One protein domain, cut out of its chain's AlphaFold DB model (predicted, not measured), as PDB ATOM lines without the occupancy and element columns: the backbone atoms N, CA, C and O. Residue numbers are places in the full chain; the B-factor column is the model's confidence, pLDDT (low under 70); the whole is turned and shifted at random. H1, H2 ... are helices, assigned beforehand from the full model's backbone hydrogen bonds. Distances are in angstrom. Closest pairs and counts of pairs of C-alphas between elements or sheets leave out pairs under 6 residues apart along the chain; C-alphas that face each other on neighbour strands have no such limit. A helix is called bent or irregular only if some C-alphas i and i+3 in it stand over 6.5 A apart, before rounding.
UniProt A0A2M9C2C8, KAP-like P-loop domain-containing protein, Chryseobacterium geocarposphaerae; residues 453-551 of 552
ATOM      1  N   PRO A 453      35.441  19.906  20.717       94.31
ATOM      2  CA  PRO A 453      35.510  18.654  19.971       94.31
ATOM      3  C   PRO A 453      36.899  18.387  19.399       94.31
ATOM      4  O   PRO A 453      37.405  17.280  19.540       94.31
ATOM      5  N   ASP A 454      37.556  19.386  18.803       93.75
ATOM      6  CA  ASP A 454      38.860  19.188  18.160       93.75
ATOM      7  C   ASP A 454      39.940  18.774  19.161       93.75
ATOM      8  O   ASP A 454      40.759  17.896  18.873       93.75
ATOM      9  N   GLN A 455      39.941  19.386  20.345       92.12
ATOM     10  CA  GLN A 455      40.903  19.065  21.386       92.12
ATOM     11  C   GLN A 455      40.613  17.695  22.011       92.12
ATOM     12  O   GLN A 455      41.526  16.882  22.141       92.12
ATOM     13  N   PHE A 456      39.346  17.389  22.309       93.12
ATOM     14  CA  PHE A 456      38.969  16.076  22.834       93.12
ATOM     15  C   PHE A 456      39.307  14.950  21.857       93.12
ATOM     16  O   PHE A 456      39.973  13.988  22.236       93.12
ATOM     17  N   LEU A 457      38.901  15.085  20.590       93.94
ATOM     18  CA  LEU A 457      39.200  14.117  19.535       93.94
ATOM     19  C   LEU A 457      40.708  13.946  19.340       93.94
ATOM     20  O   LEU A 457      41.171  12.842  19.069       93.94
ATOM     21  N   THR A 458      41.484  15.013  19.532       91.88
ATOM     22  CA  THR A 458      42.945  14.931  19.527       91.88
ATOM     23  C   THR A 458      43.484  14.097  20.675       91.88
ATOM     24  O   THR A 458      44.355  13.248  20.464       91.88
ATOM     25  N   ASP A 459      42.977  14.304  21.885       90.44
ATOM     26  CA  ASP A 459      43.472  13.635  23.082       90.44
ATOM     27  C   ASP A 459      43.132  12.151  23.138       90.44
ATOM     28  O   ASP A 459      43.967  11.362  23.583       90.44
ATOM     29  N   ILE A 460      41.963  11.759  22.625       91.44
ATOM     30  CA  ILE A 460      41.537  10.357  22.624       91.44
ATOM     31  C   ILE A 460      42.228   9.498  21.565       91.44
ATOM     32  O   ILE A 460      41.988   8.296  21.541       91.44
ATOM     33  N   LEU A 461      43.069  10.053  20.688       90.69
ATOM     34  CA  LEU A 461      43.881   9.240  19.783       90.69
ATOM     35  C   LEU A 461      45.119   8.708  20.513       90.69
ATOM     36  O   LEU A 461      45.885   9.472  21.107       90.69
ATOM     37  N   ASP A 462      45.313   7.393  20.435       85.12
ATOM     38  CA  ASP A 462      46.413   6.657  21.063       85.12
ATOM     39  C   ASP A 462      47.236   5.910  20.004       85.12
ATOM     40  O   ASP A 462      46.712   5.449  18.992       85.12
ATOM     41  N   ASP A 463      48.536   5.760  20.247       78.44
ATOM     42  CA  ASP A 463      49.477   5.074  19.358       78.44
ATOM     43  C   ASP A 463      49.694   3.590  19.721       78.44
ATOM     44  O   ASP A 463      50.586   2.924  19.195       78.44
ATOM     45  N   GLY A 464      48.899   3.064  20.659       67.75
ATOM     46  CA  GLY A 464      48.891   1.649  21.049       67.75
ATOM     47  C   GLY A 464      50.024   1.241  21.994       67.75
ATOM     48  O   GLY A 464      50.133   0.064  22.370       67.75
ATOM     49  N   GLY A 465      50.857   2.197  22.421       65.31
ATOM     50  CA  GLY A 465      51.904   1.990  23.419       65.31
ATOM     51  C   GLY A 465      52.893   0.859  23.085       65.31
ATOM     52  O   GLY A 465      53.135   0.501  21.935       65.31
ATOM     53  N   ARG A 466      53.491   0.252  24.123       53.75
ATOM     54  CA  ARG A 466      54.500  -0.825  23.984       53.75
ATOM     55  C   ARG A 466      53.935  -2.176  23.512       53.75
ATOM     56  O   ARG A 466      54.714  -3.059  23.174       53.75
ATOM     57  N   LYS A 467      52.611  -2.386  23.538       49.16
ATOM     58  CA  LYS A 467      52.000  -3.724  23.378       49.16
ATOM     59  C   LYS A 467      51.838  -4.185  21.922       49.16
ATOM     60  O   LYS A 467      51.584  -5.368  21.717       49.16
ATOM     61  N   LYS A 468      51.990  -3.302  20.928       51.12
ATOM     62  CA  LYS A 468      51.745  -3.622  19.507       51.12
ATOM     63  C   LYS A 468      52.901  -3.260  18.555       51.12
ATOM     64  O   LYS A 468      52.698  -3.246  17.345       51.12
ATOM     65  N   TYR A 469      54.127  -3.064  19.057       49.84
ATOM     66  CA  TYR A 469      55.319  -3.109  18.198       49.84
ATOM     67  C   TYR A 469      55.571  -4.562  17.790       49.84
ATOM     68  O   TYR A 469      56.251  -5.326  18.478       49.84
ATOM     69  N   SER A 470      54.954  -4.969  16.682       43.03
ATOM     70  CA  SER A 470      55.355  -6.188  15.989       43.03
ATOM     71  C   SER A 470      56.821  -6.047  15.571       43.03
ATOM     72  O   SER A 470      57.275  -4.946  15.267       43.03
ATOM     73  N   LYS A 471      57.556  -7.161  15.548       44.66
ATOM     74  CA  LYS A 471      58.974  -7.228  15.155       44.66
ATOM     75  C   LYS A 471      59.269  -6.717  13.731       44.66
ATOM     76  O   LYS A 471      60.441  -6.624  13.381       44.66
ATOM     77  N   ASP A 472      58.249  -6.359  12.952       46.22
ATOM     78  CA  ASP A 472      58.392  -5.672  11.674       46.22
ATOM     79  C   ASP A 472      58.242  -4.155  11.856       46.22
ATOM     80  O   ASP A 472      57.152  -3.599  12.000       46.22
ATOM     81  N   ASN A 473      59.400  -3.500  11.877       49.41
ATOM     82  CA  ASN A 473      59.591  -2.059  11.963       49.41
ATOM     83  C   ASN A 473      58.762  -1.261  10.927       49.41
ATOM     84  O   ASN A 473      58.666  -1.649   9.765       49.41
ATOM     85  N   GLN A 474      58.327  -0.061  11.349       52.06
ATOM     86  CA  GLN A 474      57.983   1.149  10.562       52.06
ATOM     87  C   GLN A 474      56.514   1.549  10.346       52.06
ATOM     88  O   GLN A 474      56.292   2.623   9.791       52.06
ATOM     89  N   LYS A 475      55.498   0.807  10.802       58.75
ATOM     90  CA  LYS A 475      54.117   1.325  10.707       58.75
ATOM     91  C   LYS A 475      53.686   2.015  11.994       58.75
ATOM     92  O   LYS A 475      53.418   1.379  13.006       58.75
ATOM     93  N   GLN A 476      53.636   3.338  11.912       72.81
ATOM     94  CA  GLN A 476      52.979   4.226  12.856       72.81
ATOM     95  C   GLN A 476      51.474   3.925  12.852       72.81
ATOM     96  O   GLN A 476      50.777   4.239  11.888       72.81
ATOM     97  N   ILE A 477      50.998   3.236  13.889       82.38
ATOM     98  CA  ILE A 477      49.597   2.822  14.023       82.38
ATOM     99  C   ILE A 477      48.893   3.655  15.091       82.38
ATOM    100  O   ILE A 477      49.500   4.026  16.093       82.38
ATOM    101  N   ILE A 478      47.619   3.961  14.856       87.38
ATOM    102  CA  ILE A 478      46.806   4.850  15.690       87.38
ATOM    103  C   ILE A 478      45.434   4.208  15.893       87.38
ATOM    104  O   ILE A 478      44.906   3.574  14.977       87.38
ATOM    105  N   GLY A 479      44.879   4.361  17.092       90.12
ATOM    106  CA  GLY A 479      43.566   3.865  17.497       90.12
ATOM    107  C   GLY A 479      42.835   4.866  18.395       90.12
ATOM    108  O   GLY A 479      43.378   5.912  18.758       90.12
ATOM    109  N   ILE A 480      41.593   4.537  18.752       91.50
ATOM    110  CA  ILE A 480      40.779   5.312  19.697       91.50
ATOM    111  C   ILE A 480      41.043   4.784  21.112       91.50
ATOM    112  O   ILE A 480      40.963   3.586  21.371       91.50
ATOM    113  N   ASN A 481      41.362   5.679  22.043       89.88
ATOM    114  CA  ASN A 481      41.648   5.348  23.431       89.88
ATOM    115  C   ASN A 481      40.396   4.794  24.126       89.88
ATOM    116  O   ASN A 481      39.318   5.389  24.064       89.88
ATOM    117  N   SER A 482      40.559   3.705  24.883       90.31
ATOM    118  CA  SER A 482      39.471   3.043  25.613       90.31
ATOM    119  C   SER A 482      38.802   3.915  26.682       90.31
ATOM    120  O   SER A 482      37.769   3.531  27.225       90.31
ATOM    121  N   PHE A 483      39.357   5.087  27.007       91.69
ATOM    122  CA  PHE A 483      38.708   6.094  27.847       91.69
ATOM    123  C   PHE A 483      37.288   6.418  27.368       91.69
ATOM    124  O   PHE A 483      36.410   6.625  28.201       91.69
ATOM    125  N   VAL A 484      37.016   6.399  26.058       93.56
ATOM    126  CA  VAL A 484      35.665   6.678  25.539       93.56
ATOM    127  C   VAL A 484      34.616   5.709  26.093       93.56
ATOM    128  O   VAL A 484      33.490   6.119  26.354       93.56
ATOM    129  N   LEU A 485      34.999   4.465  26.402       93.31
ATOM    130  CA  LEU A 485      34.116   3.455  26.996       93.31
ATOM    131  C   LEU A 485      33.750   3.750  28.461       93.31
ATOM    132  O   LEU A 485      32.838   3.146  29.024       93.31
ATOM    133  N   LYS A 486      34.445   4.695  29.106       93.94
ATOM    134  CA  LYS A 486      34.062   5.208  30.428       93.94
ATOM    135  C   LYS A 486      32.830   6.118  30.342       93.94
ATOM    136  O   LYS A 486      32.050   6.189  31.296       93.94
ATOM    137  N   ILE A 487      32.629   6.783  29.204       96.00
ATOM    138  CA  ILE A 487      31.528   7.728  28.961       96.00
ATOM    139  C   ILE A 487      30.404   7.064  28.156       96.00
ATOM    140  O   ILE A 487      29.230   7.234  28.486       96.00
ATOM    141  N   PHE A 488      30.757   6.278  27.139       95.69
ATOM    142  CA  PHE A 488      29.831   5.663  26.191       95.69
ATOM    143  C   PHE A 488      29.757   4.141  26.383       95.69
ATOM    144  O   PHE A 488      30.751   3.536  26.780       95.69
ATOM    145  N   PRO A 489      28.609   3.494  26.103       93.69
ATOM    146  CA  PRO A 489      28.487   2.039  26.223       93.69
ATOM    147  C   PRO A 489      29.364   1.266  25.225       93.69
ATOM    148  O   PRO A 489      29.814   0.164  25.532       93.69
ATOM    149  N   SER A 490      29.615   1.839  24.047       94.44
ATOM    150  CA  SER A 490      30.457   1.261  23.000       94.44
ATOM    151  C   SER A 490      31.166   2.347  22.181       94.44
ATOM    152  O   SER A 490      30.803   3.526  22.227       94.44
ATOM    153  N   TYR A 491      32.163   1.954  21.383       93.38
ATOM    154  CA  TYR A 491      32.755   2.859  20.394       93.38
ATOM    155  C   TYR A 491      31.771   3.247  19.285       93.38
ATOM    156  O   TYR A 491      31.913   4.320  18.703       93.38
ATOM    157  N   ASP A 492      30.792   2.391  18.967       93.81
ATOM    158  CA  ASP A 492      29.723   2.717  18.018       93.81
ATOM    159  C   ASP A 492      28.895   3.893  18.527       93.81
ATOM    160  O   ASP A 492      28.746   4.878  17.808       93.81
ATOM    161  N   ASP A 493      28.469   3.841  19.791       95.31
ATOM    162  CA  ASP A 493      27.712   4.924  20.429       95.31
ATOM    163  C   ASP A 493      28.517   6.226  20.486       95.31
ATOM    164  O   ASP A 493      27.972   7.309  20.283       95.31
ATOM    165  N   PHE A 494      29.824   6.133  20.750       96.44
ATOM    166  CA  PHE A 494      30.709   7.295  20.731       96.44
ATOM    167  C   PHE A 494      30.816   7.911  19.331       96.44
ATOM    168  O   PHE A 494      30.666   9.120  19.175       96.44
ATOM    169  N   ILE A 495      31.069   7.100  18.302       95.50
ATOM    170  CA  ILE A 495      31.214   7.590  16.925       95.50
ATOM    171  C   ILE A 495      29.894   8.166  16.412       95.50
ATOM    172  O   ILE A 495      29.907   9.209  15.759       95.50
ATOM    173  N   GLU A 496      28.765   7.536  16.738       96.25
ATOM    174  CA  GLU A 496      27.447   8.066  16.398       96.25
ATOM    175  C   GLU A 496      27.193   9.399  17.104       96.25
ATOM    176  O   GLU A 496      26.797  10.361  16.455       96.25
ATOM    177  N   PHE A 497      27.544   9.517  18.387       97.31
ATOM    178  CA  PHE A 497      27.477  10.788  19.107       97.31
ATOM    179  C   PHE A 497      28.317  11.890  18.441       97.31
ATOM    180  O   PHE A 497      27.842  13.013  18.281       97.31
ATOM    181  N   ILE A 498      29.547  11.593  18.002       97.38
ATOM    182  CA  ILE A 498      30.361  12.565  17.253       97.38
ATOM    183  C   ILE A 498      29.675  12.945  15.937       97.38
ATOM    184  O   ILE A 498      29.688  14.112  15.547       97.38
ATOM    185  N   ARG A 499      29.055  11.983  15.251       95.25
ATOM    186  CA  ARG A 499      28.356  12.209  13.983       95.25
ATOM    187  C   ARG A 499      27.147  13.133  14.161       95.25
ATOM    188  O   ARG A 499      27.005  14.061  13.361       95.25
ATOM    189  N   THR A 500      26.329  12.911  15.193       95.38
ATOM    190  CA  THR A 500      25.030  13.582  15.380       95.38
ATOM    191  C   THR A 500      25.085  14.836  16.250       95.38
ATOM    192  O   THR A 500      24.433  15.821  15.911       95.38
ATOM    193  N   GLU A 501      25.855  14.833  17.342       95.81
ATOM    194  CA  GLU A 501      25.797  15.883  18.373       95.81
ATOM    195  C   GLU A 501      26.909  16.936  18.250       95.81
ATOM    196  O   GLU A 501      26.762  18.057  18.740       95.81
ATOM    197  N   VAL A 502      28.032  16.618  17.597       94.44
ATOM    198  CA  VAL A 502      29.103  17.601  17.357       94.44
ATOM    199  C   VAL A 502      28.784  18.398  16.095       94.44
ATOM    200  O   VAL A 502      28.627  17.831  15.018       94.44
ATOM    201  N   ASN A 503      28.713  19.726  16.200       90.12
ATOM    202  CA  ASN A 503      28.425  20.597  15.062       90.12
ATOM    203  C   ASN A 503      29.642  20.696  14.119       90.12
ATOM    204  O   ASN A 503      30.765  20.928  14.562       90.12
ATOM    205  N   ASP A 504      29.421  20.590  12.808       87.19
ATOM    206  CA  ASP A 504      30.478  20.735  11.794       87.19
ATOM    207  C   ASP A 504      31.154  22.117  11.839       87.19
ATOM    208  O   ASP A 504      32.305  22.270  11.447       87.19
ATOM    209  N   GLN A 505      30.456  23.142  12.340       86.88
ATOM    210  CA  GLN A 505      31.021  24.480  12.537       86.88
ATOM    211  C   GLN A 505      31.910  24.587  13.782       86.88
ATOM    212  O   GLN A 505      32.725  25.504  13.856       86.88
ATOM    213  N   SER A 506      31.743  23.698  14.768       85.00
ATOM    214  CA  SER A 506      32.509  23.728  16.019       85.00
ATOM    215  C   SER A 506      33.750  22.838  15.992       85.00
ATOM    216  O   SER A 506      34.512  22.861  16.954       85.00
ATOM    217  N   SER A 507      33.966  22.074  14.916       91.81
ATOM    218  CA  SER A 507      35.094  21.155  14.777       91.81
ATOM    219  C   SER A 507      35.625  21.136  13.350       91.81
ATOM    220  O   SER A 507      34.932  20.705  12.429       91.81
ATOM    221  N   VAL A 508      36.883  21.532  13.161       93.94
ATOM    222  CA  VAL A 508      37.557  21.367  11.862       93.94
ATOM    223  C   VAL A 508      38.109  19.953  11.668       93.94
ATOM    224  O   VAL A 508      38.387  19.557  10.538       93.94
ATOM    225  N   PHE A 509      38.250  19.180  12.750       94.88
ATOM    226  CA  PHE A 509      38.815  17.832  12.725       94.88
ATOM    227  C   PHE A 509      37.768  16.714  12.598       94.88
ATOM    228  O   PHE A 509      38.097  15.621  12.137       94.88
ATOM    229  N   LYS A 510      36.500  16.972  12.951       95.06
ATOM    230  CA  LYS A 510      35.415  15.973  12.993       95.06
ATOM    231  C   LYS A 510      35.365  15.064  11.765       95.06
ATOM    232  O   LYS A 510      35.325  13.847  11.915       95.06
ATOM    233  N   ASN A 511      35.350  15.634  10.562       94.75
ATOM    234  CA  ASN A 511      35.164  14.854   9.333       94.75
ATOM    235  C   ASN A 511      36.329  13.895   9.074       94.75
ATOM    236  O   ASN A 511      36.111  12.733   8.741       94.75
ATOM    237  N   GLU A 512      37.558  14.367   9.278       95.31
ATOM    238  CA  GLU A 512      38.747  13.530   9.143       95.31
ATOM    239  C   GLU A 512      38.808  12.453  10.235       95.31
ATOM    240  O   GLU A 512      39.167  11.308   9.958       95.31
ATOM    241  N   PHE A 513      38.405  12.790  11.462       95.69
ATOM    242  CA  PHE A 513      38.283  11.822  12.545       95.69
ATOM    243  C   PHE A 513      37.258  10.721  12.222       95.69
ATOM    244  O   PHE A 513      37.545   9.544  12.431       95.69
ATOM    245  N   LEU A 514      36.083  11.078  11.694       95.38
ATOM    246  CA  LEU A 514      35.051  10.110  11.306       95.38
ATOM    247  C   LEU A 514      35.517   9.217  10.148       95.38
ATOM    248  O   LEU A 514      35.285   8.012  10.187       95.38
ATOM    249  N   GLU A 515      36.232   9.771   9.163       95.00
ATOM    250  CA  GLU A 515      36.839   8.981   8.083       95.00
ATOM    251  C   GLU A 515      37.850   7.960   8.624       95.00
ATOM    252  O   GLU A 515      37.867   6.803   8.193       95.00
ATOM    253  N   PHE A 516      38.685   8.371   9.581       94.06
ATOM    254  CA  PHE A 516      39.593   7.471  10.285       94.06
ATOM    255  C   PHE A 516      38.828   6.379  11.046       94.06
ATOM    256  O   PHE A 516      39.137   5.196  10.899       94.06
ATOM    257  N   ALA A 517      37.818   6.764  11.824       92.31
ATOM    258  CA  ALA A 517      37.046   5.853  12.657       92.31
ATOM    259  C   ALA A 517      36.285   4.797  11.833       92.31
ATOM    260  O   ALA A 517      36.238   3.634  12.229       92.31
ATOM    261  N   ASP A 518      35.755   5.173  10.664       91.19
ATOM    262  CA  ASP A 518      35.052   4.268   9.743       91.19
ATOM    263  C   ASP A 518      36.002   3.253   9.065       91.19
ATOM    264  O   ASP A 518      35.559   2.216   8.568       91.19
ATOM    265  N   LYS A 519      37.320   3.512   9.059       90.12
ATOM    266  CA  LYS A 519      38.353   2.608   8.514       90.12
ATOM    267  C   LYS A 519      38.915   1.615   9.539       90.12
ATOM    268  O   LYS A 519      39.706   0.750   9.154       90.12
ATOM    269  N   LEU A 520      38.551   1.721  10.819       85.50
ATOM    270  CA  LEU A 520      39.018   0.801  11.857       85.50
ATOM    271  C   LEU A 520      38.382  -0.600  11.675       85.50
ATOM    272  O   LEU A 520      37.155  -0.701  11.672       85.50
ATOM    273  N   PRO A 521      39.174  -1.690  11.538       70.81
ATOM    274  CA  PRO A 521      38.653  -3.047  11.312       70.81
ATOM    275  C   PRO A 521      37.766  -3.541  12.457       70.81
ATOM    276  O   PRO A 521      36.709  -4.127  12.239       70.81
ATOM    277  N   THR A 522      38.203  -3.262  13.682       74.50
ATOM    278  CA  THR A 522      37.379  -3.225  14.885       74.50
ATOM    279  C   THR A 522      37.683  -1.918  15.604       74.50
ATOM    280  O   THR A 522      38.764  -1.352  15.453       74.50
ATOM    281  N   LYS A 523      36.748  -1.400  16.394       67.38
ATOM    282  CA  LYS A 523      36.911  -0.077  17.017       67.38
ATOM    283  C   LYS A 523      37.936  -0.048  18.171       67.38
ATOM    284  O   LYS A 523      38.263   1.026  18.655       67.38
ATOM    285  N   ASP A 524      38.493  -1.216  18.516       65.25
ATOM    286  CA  ASP A 524      39.651  -1.438  19.398       65.25
ATOM    287  C   ASP A 524      40.981  -1.680  18.634       65.25
ATOM    288  O   ASP A 524      42.040  -1.922  19.238       65.25
ATOM    289  N   ASP A 525      40.947  -1.675  17.296       76.19
ATOM    290  CA  ASP A 525      42.124  -1.878  16.454       76.19
ATOM    291  C   ASP A 525      42.914  -0.593  16.211       76.19
ATOM    292  O   ASP A 525      42.507   0.520  16.530       76.19
ATOM    293  N   PHE A 526      44.110  -0.782  15.659       83.44
ATOM    294  CA  PHE A 526      45.041   0.285  15.338       83.44
ATOM    295  C   PHE A 526      45.412   0.162  13.868       83.44
ATOM    296  O   PHE A 526      45.776  -0.924  13.406       83.44
ATOM    297  N   ILE A 527      45.343   1.270  13.141       85.56
ATOM    298  CA  ILE A 527      45.654   1.313  11.712       85.56
ATOM    299  C   ILE A 527      46.692   2.381  11.413       85.56
ATOM    300  O   ILE A 527      46.858   3.344  12.156       85.56
ATOM    301  N   SER A 528      47.383   2.213  10.290       84.88
ATOM    302  CA  SER A 528      48.172   3.295   9.710       84.88
ATOM    303  C   SER A 528      47.214   4.302   9.080       84.88
ATOM    304  O   SER A 528      46.451   3.935   8.185       84.88
ATOM    305  N   TYR A 529      47.267   5.554   9.525       87.00
ATOM    306  CA  TYR A 529      46.449   6.641   8.991       87.00
ATOM    307  C   TYR A 529      47.255   7.941   8.959       87.00
ATOM    308  O   TYR A 529      47.929   8.267   9.934       87.00
ATOM    309  N   ASP A 530      47.205   8.664   7.839       87.00
ATOM    310  CA  ASP A 530      47.903   9.942   7.666       87.00
ATOM    311  C   ASP A 530      46.910  11.094   7.848       87.00
ATOM    312  O   ASP A 530      46.190  11.465   6.922       87.00
ATOM    313  N   PHE A 531      46.833  11.616   9.072       90.81
ATOM    314  CA  PHE A 531      45.975  12.749   9.416       90.81
ATOM    315  C   PHE A 531      46.516  14.035   8.812       90.81
ATOM    316  O   PHE A 531      47.669  14.358   9.040       90.81
ATOM    317  N   THR A 532      45.692  14.814   8.121       92.06
ATOM    318  CA  THR A 532      45.985  16.137   7.561       92.06
ATOM    319  C   THR A 532      45.868  17.262   8.591       92.06
ATOM    320  O   THR A 532      46.571  18.269   8.457       92.06
ATOM    321  N   TYR A 533      45.065  17.085   9.645       93.12
ATOM    322  CA  TYR A 533      44.899  18.058  10.721       93.12
ATOM    323  C   TYR A 533      46.210  18.297  11.491       93.12
ATOM    324  O   TYR A 533      46.772  17.412  12.142       93.12
ATOM    325  N   LEU A 534      46.717  19.532  11.405       89.94
ATOM    326  CA  LEU A 534      48.066  19.892  11.848       89.94
ATOM    327  C   LEU A 534      48.341  19.613  13.341       89.94
ATOM    328  O   LEU A 534      49.423  19.099  13.636       89.94
ATOM    329  N   PRO A 535      47.417  19.882  14.288       89.56
ATOM    330  CA  PRO A 535      47.630  19.541  15.695       89.56
ATOM    331  C   PRO A 535      47.892  18.049  15.928       89.56
ATOM    332  O   PRO A 535      48.776  17.701  16.708       89.56
ATOM    333  N   ILE A 536      47.204  17.169  15.195       88.06
ATOM    334  CA  ILE A 536      47.424  15.719  15.265       88.06
ATOM    335  C   ILE A 536      48.771  15.342  14.680       88.06
ATOM    336  O   ILE A 536      49.522  14.616  15.329       88.06
ATOM    337  N   LYS A 537      49.116  15.865  13.494       86.94
ATOM    338  CA  LYS A 537      50.443  15.636  12.905       86.94
ATOM    339  C   LYS A 537      51.544  15.977  13.902       86.94
ATOM    340  O   LYS A 537      52.430  15.161  14.136       86.94
ATOM    341  N   ASN A 538      51.455  17.151  14.521       87.19
ATOM    342  CA  ASN A 538      52.443  17.614  15.490       87.19
ATOM    343  C   ASN A 538      52.503  16.702  16.725       87.19
ATOM    344  O   ASN A 538      53.595  16.278  17.102       87.19
ATOM    345  N   LYS A 539      51.348  16.343  17.306       86.25
ATOM    346  CA  LYS A 539      51.261  15.423  18.454       86.25
ATOM    347  C   LYS A 539      51.910  14.073  18.143       86.25
ATOM    348  O   LYS A 539      52.714  13.572  18.926       86.25
ATOM    349  N   LEU A 540      51.581  13.483  16.999       83.44
ATOM    350  CA  LEU A 540      52.098  12.175  16.602       83.44
ATOM    351  C   LEU A 540      53.605  12.217  16.312       83.44
ATOM    352  O   LEU A 540      54.335  11.345  16.780       83.44
ATOM    353  N   ILE A 541      54.091  13.260  15.625       83.25
ATOM    354  CA  ILE A 541      55.529  13.483  15.409       83.25
ATOM    355  C   ILE A 541      56.262  13.566  16.749       83.25
ATOM    356  O   ILE A 541      57.302  12.929  16.906       83.25
ATOM    357  N   GLU A 542      55.734  14.308  17.724       82.94
ATOM    358  CA  GLU A 542      56.346  14.428  19.049       82.94
ATOM    359  C   GLU A 542      56.418  13.073  19.769       82.94
ATOM    360  O   GLU A 542      57.478  12.695  20.279       82.94
ATOM    361  N   ILE A 543      55.314  12.317  19.771       78.56
ATOM    362  CA  ILE A 543      55.234  10.985  20.384       78.56
ATOM    363  C   ILE A 543      56.260  10.033  19.757       78.56
ATOM    364  O   ILE A 543      56.991   9.341  20.473       78.56
ATOM    365  N   TRP A 544      56.344  10.002  18.428       76.56
ATOM    366  CA  TRP A 544      57.234   9.091  17.712       76.56
ATOM    367  C   TRP A 544      58.703   9.516  17.793       76.56
ATOM    368  O   TRP A 544      59.566   8.655  17.970       76.56
ATOM    369  N   THR A 545      58.990  10.821  17.777       75.75
ATOM    370  CA  THR A 545      60.354  11.356  17.937       75.75
ATOM    371  C   THR A 545      60.901  11.038  19.329       75.75
ATOM    372  O   THR A 545      61.947  10.398  19.440       75.75
ATOM    373  N   LYS A 546      60.147  11.339  20.399       69.38
ATOM    374  CA  LYS A 546      60.542  11.003  21.782       69.38
ATOM    375  C   LYS A 546      60.790   9.506  21.978       69.38
ATOM    376  O   LYS A 546      61.661   9.119  22.751       69.38
ATOM    377  N   ARG A 547      60.036   8.634  21.300       65.69
ATOM    378  CA  ARG A 547      60.233   7.177  21.401       65.69
ATOM    379  C   ARG A 547      61.469   6.689  20.648       65.69
ATOM    380  O   ARG A 547      62.146   5.809  21.174       65.69
ATOM    381  N   SER A 548      61.784   7.280  19.494       63.00
ATOM    382  CA  SER A 548      63.010   6.971  18.741       63.00
ATOM    383  C   SER A 548      64.298   7.373  19.476       63.00
ATOM    384  O   SER A 548      65.322   6.726  19.308       63.00
ATOM    385  N   GLU A 549      64.240   8.382  20.353       61.06
ATOM    386  CA  GLU A 549      65.373   8.787  21.202       61.06
ATOM    387  C   GLU A 549      65.594   7.859  22.411       61.06
ATOM    388  O   GLU A 549      66.721   7.703  22.878       61.06
ATOM    389  N   ILE A 550      64.529   7.237  22.932       57.56
ATOM    390  CA  ILE A 550      64.592   6.348  24.110       57.56
ATOM    391  C   ILE A 550      64.931   4.900  23.707       57.56
ATOM    392  O   ILE A 550      65.515   4.163  24.503       57.56
ATOM    393  N   TYR A 551      64.582   4.490  22.486       53.81
ATOM    394  CA  TYR A 551      64.810   3.144  21.956       53.81
ATOM    395  C   TYR A 551      65.385   3.226  20.529       53.81
ATOM    396  O   TYR A 551      64.601   3.175  19.577       53.81
TER     397      TYR A 551
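What this domain is: This is residues 453 to 551 of the 552 residues of the protein "KAP-like P-loop domain-containing protein" of Chryseobacterium geocarposphaerae (UniProt A0A2M9C2C8). A helical hairpin of H4 and H5, with H1 packed on H5, makes one end of an elongated domain; the long helix H6 begins near H1 and runs toward the other end, where residues 545 to 551 stick out. The long unnamed stretch 469 to 483 loops out at that other end beside small H2, and its residues 479 to 480 pair antiparallel with residues 461 to 462. The printed part has 99 residues with six named helices, H1 to H6 in chain order, and no named strand: all helix. It is compact, with a radius of gyration of the C-alphas of 13.8 A and spans of 41 by 26 by 21 A.

Where its parts are: H1, residues 453 to 459, begins at C-alpha 453 (35.510, 18.654, 19.971). H2 is residues 465 to 468, only just irregular: C-alphas 465 and 468 are 6.8 A apart. H3 is residues 484 to 487. H4, residues 491 to 501, is 14.9 A long, and H5, residues 510 to 518, 12.2 A. H6, residues 534 to 550, is 24.6 A long and ends at C-alpha 550 (64.592, 6.348, 24.110).

How they stand to each other: H4 and H5 touch as a hairpin, opposite ways at a shallow tilt of 27 degrees; their closest C-alphas, of Ile 495 and Leu 514, are 7.3 A apart. H1 touches H5 at a steep tilt of 52 degrees, the same way, closest at the C-alphas of Asp 454 and Lys 510, 7.0 A. H6 is close to H1 but not clearly touching, at a shallow tilt of 7 degrees, the same way; the closest C-alphas, of Thr 458 and Ile 536, are 6.2 A apart. H3 and H4 only just touch, only at the corner, with 3 pairs of C-alphas within 8 A, the closest those of Leu 485 and Tyr 491, 6.8 A. H2 touches no helix. In H1, H4, H5 and H6 every O i to N i+4 pair is within hydrogen-bond range; H2 and H3 are too short for such a pair.

The domain as a whole: The C-alphas farthest apart, of Lys 471 and Gln 505, are 42.4 A apart. The printed part has no cut. The links H2 to H3 and H5 to H6 are long, 15 residues each. Mean pLDDT of the printed part is 83.0; residues 464 to 475, 523 to 524 and 546 to 551 are under 70.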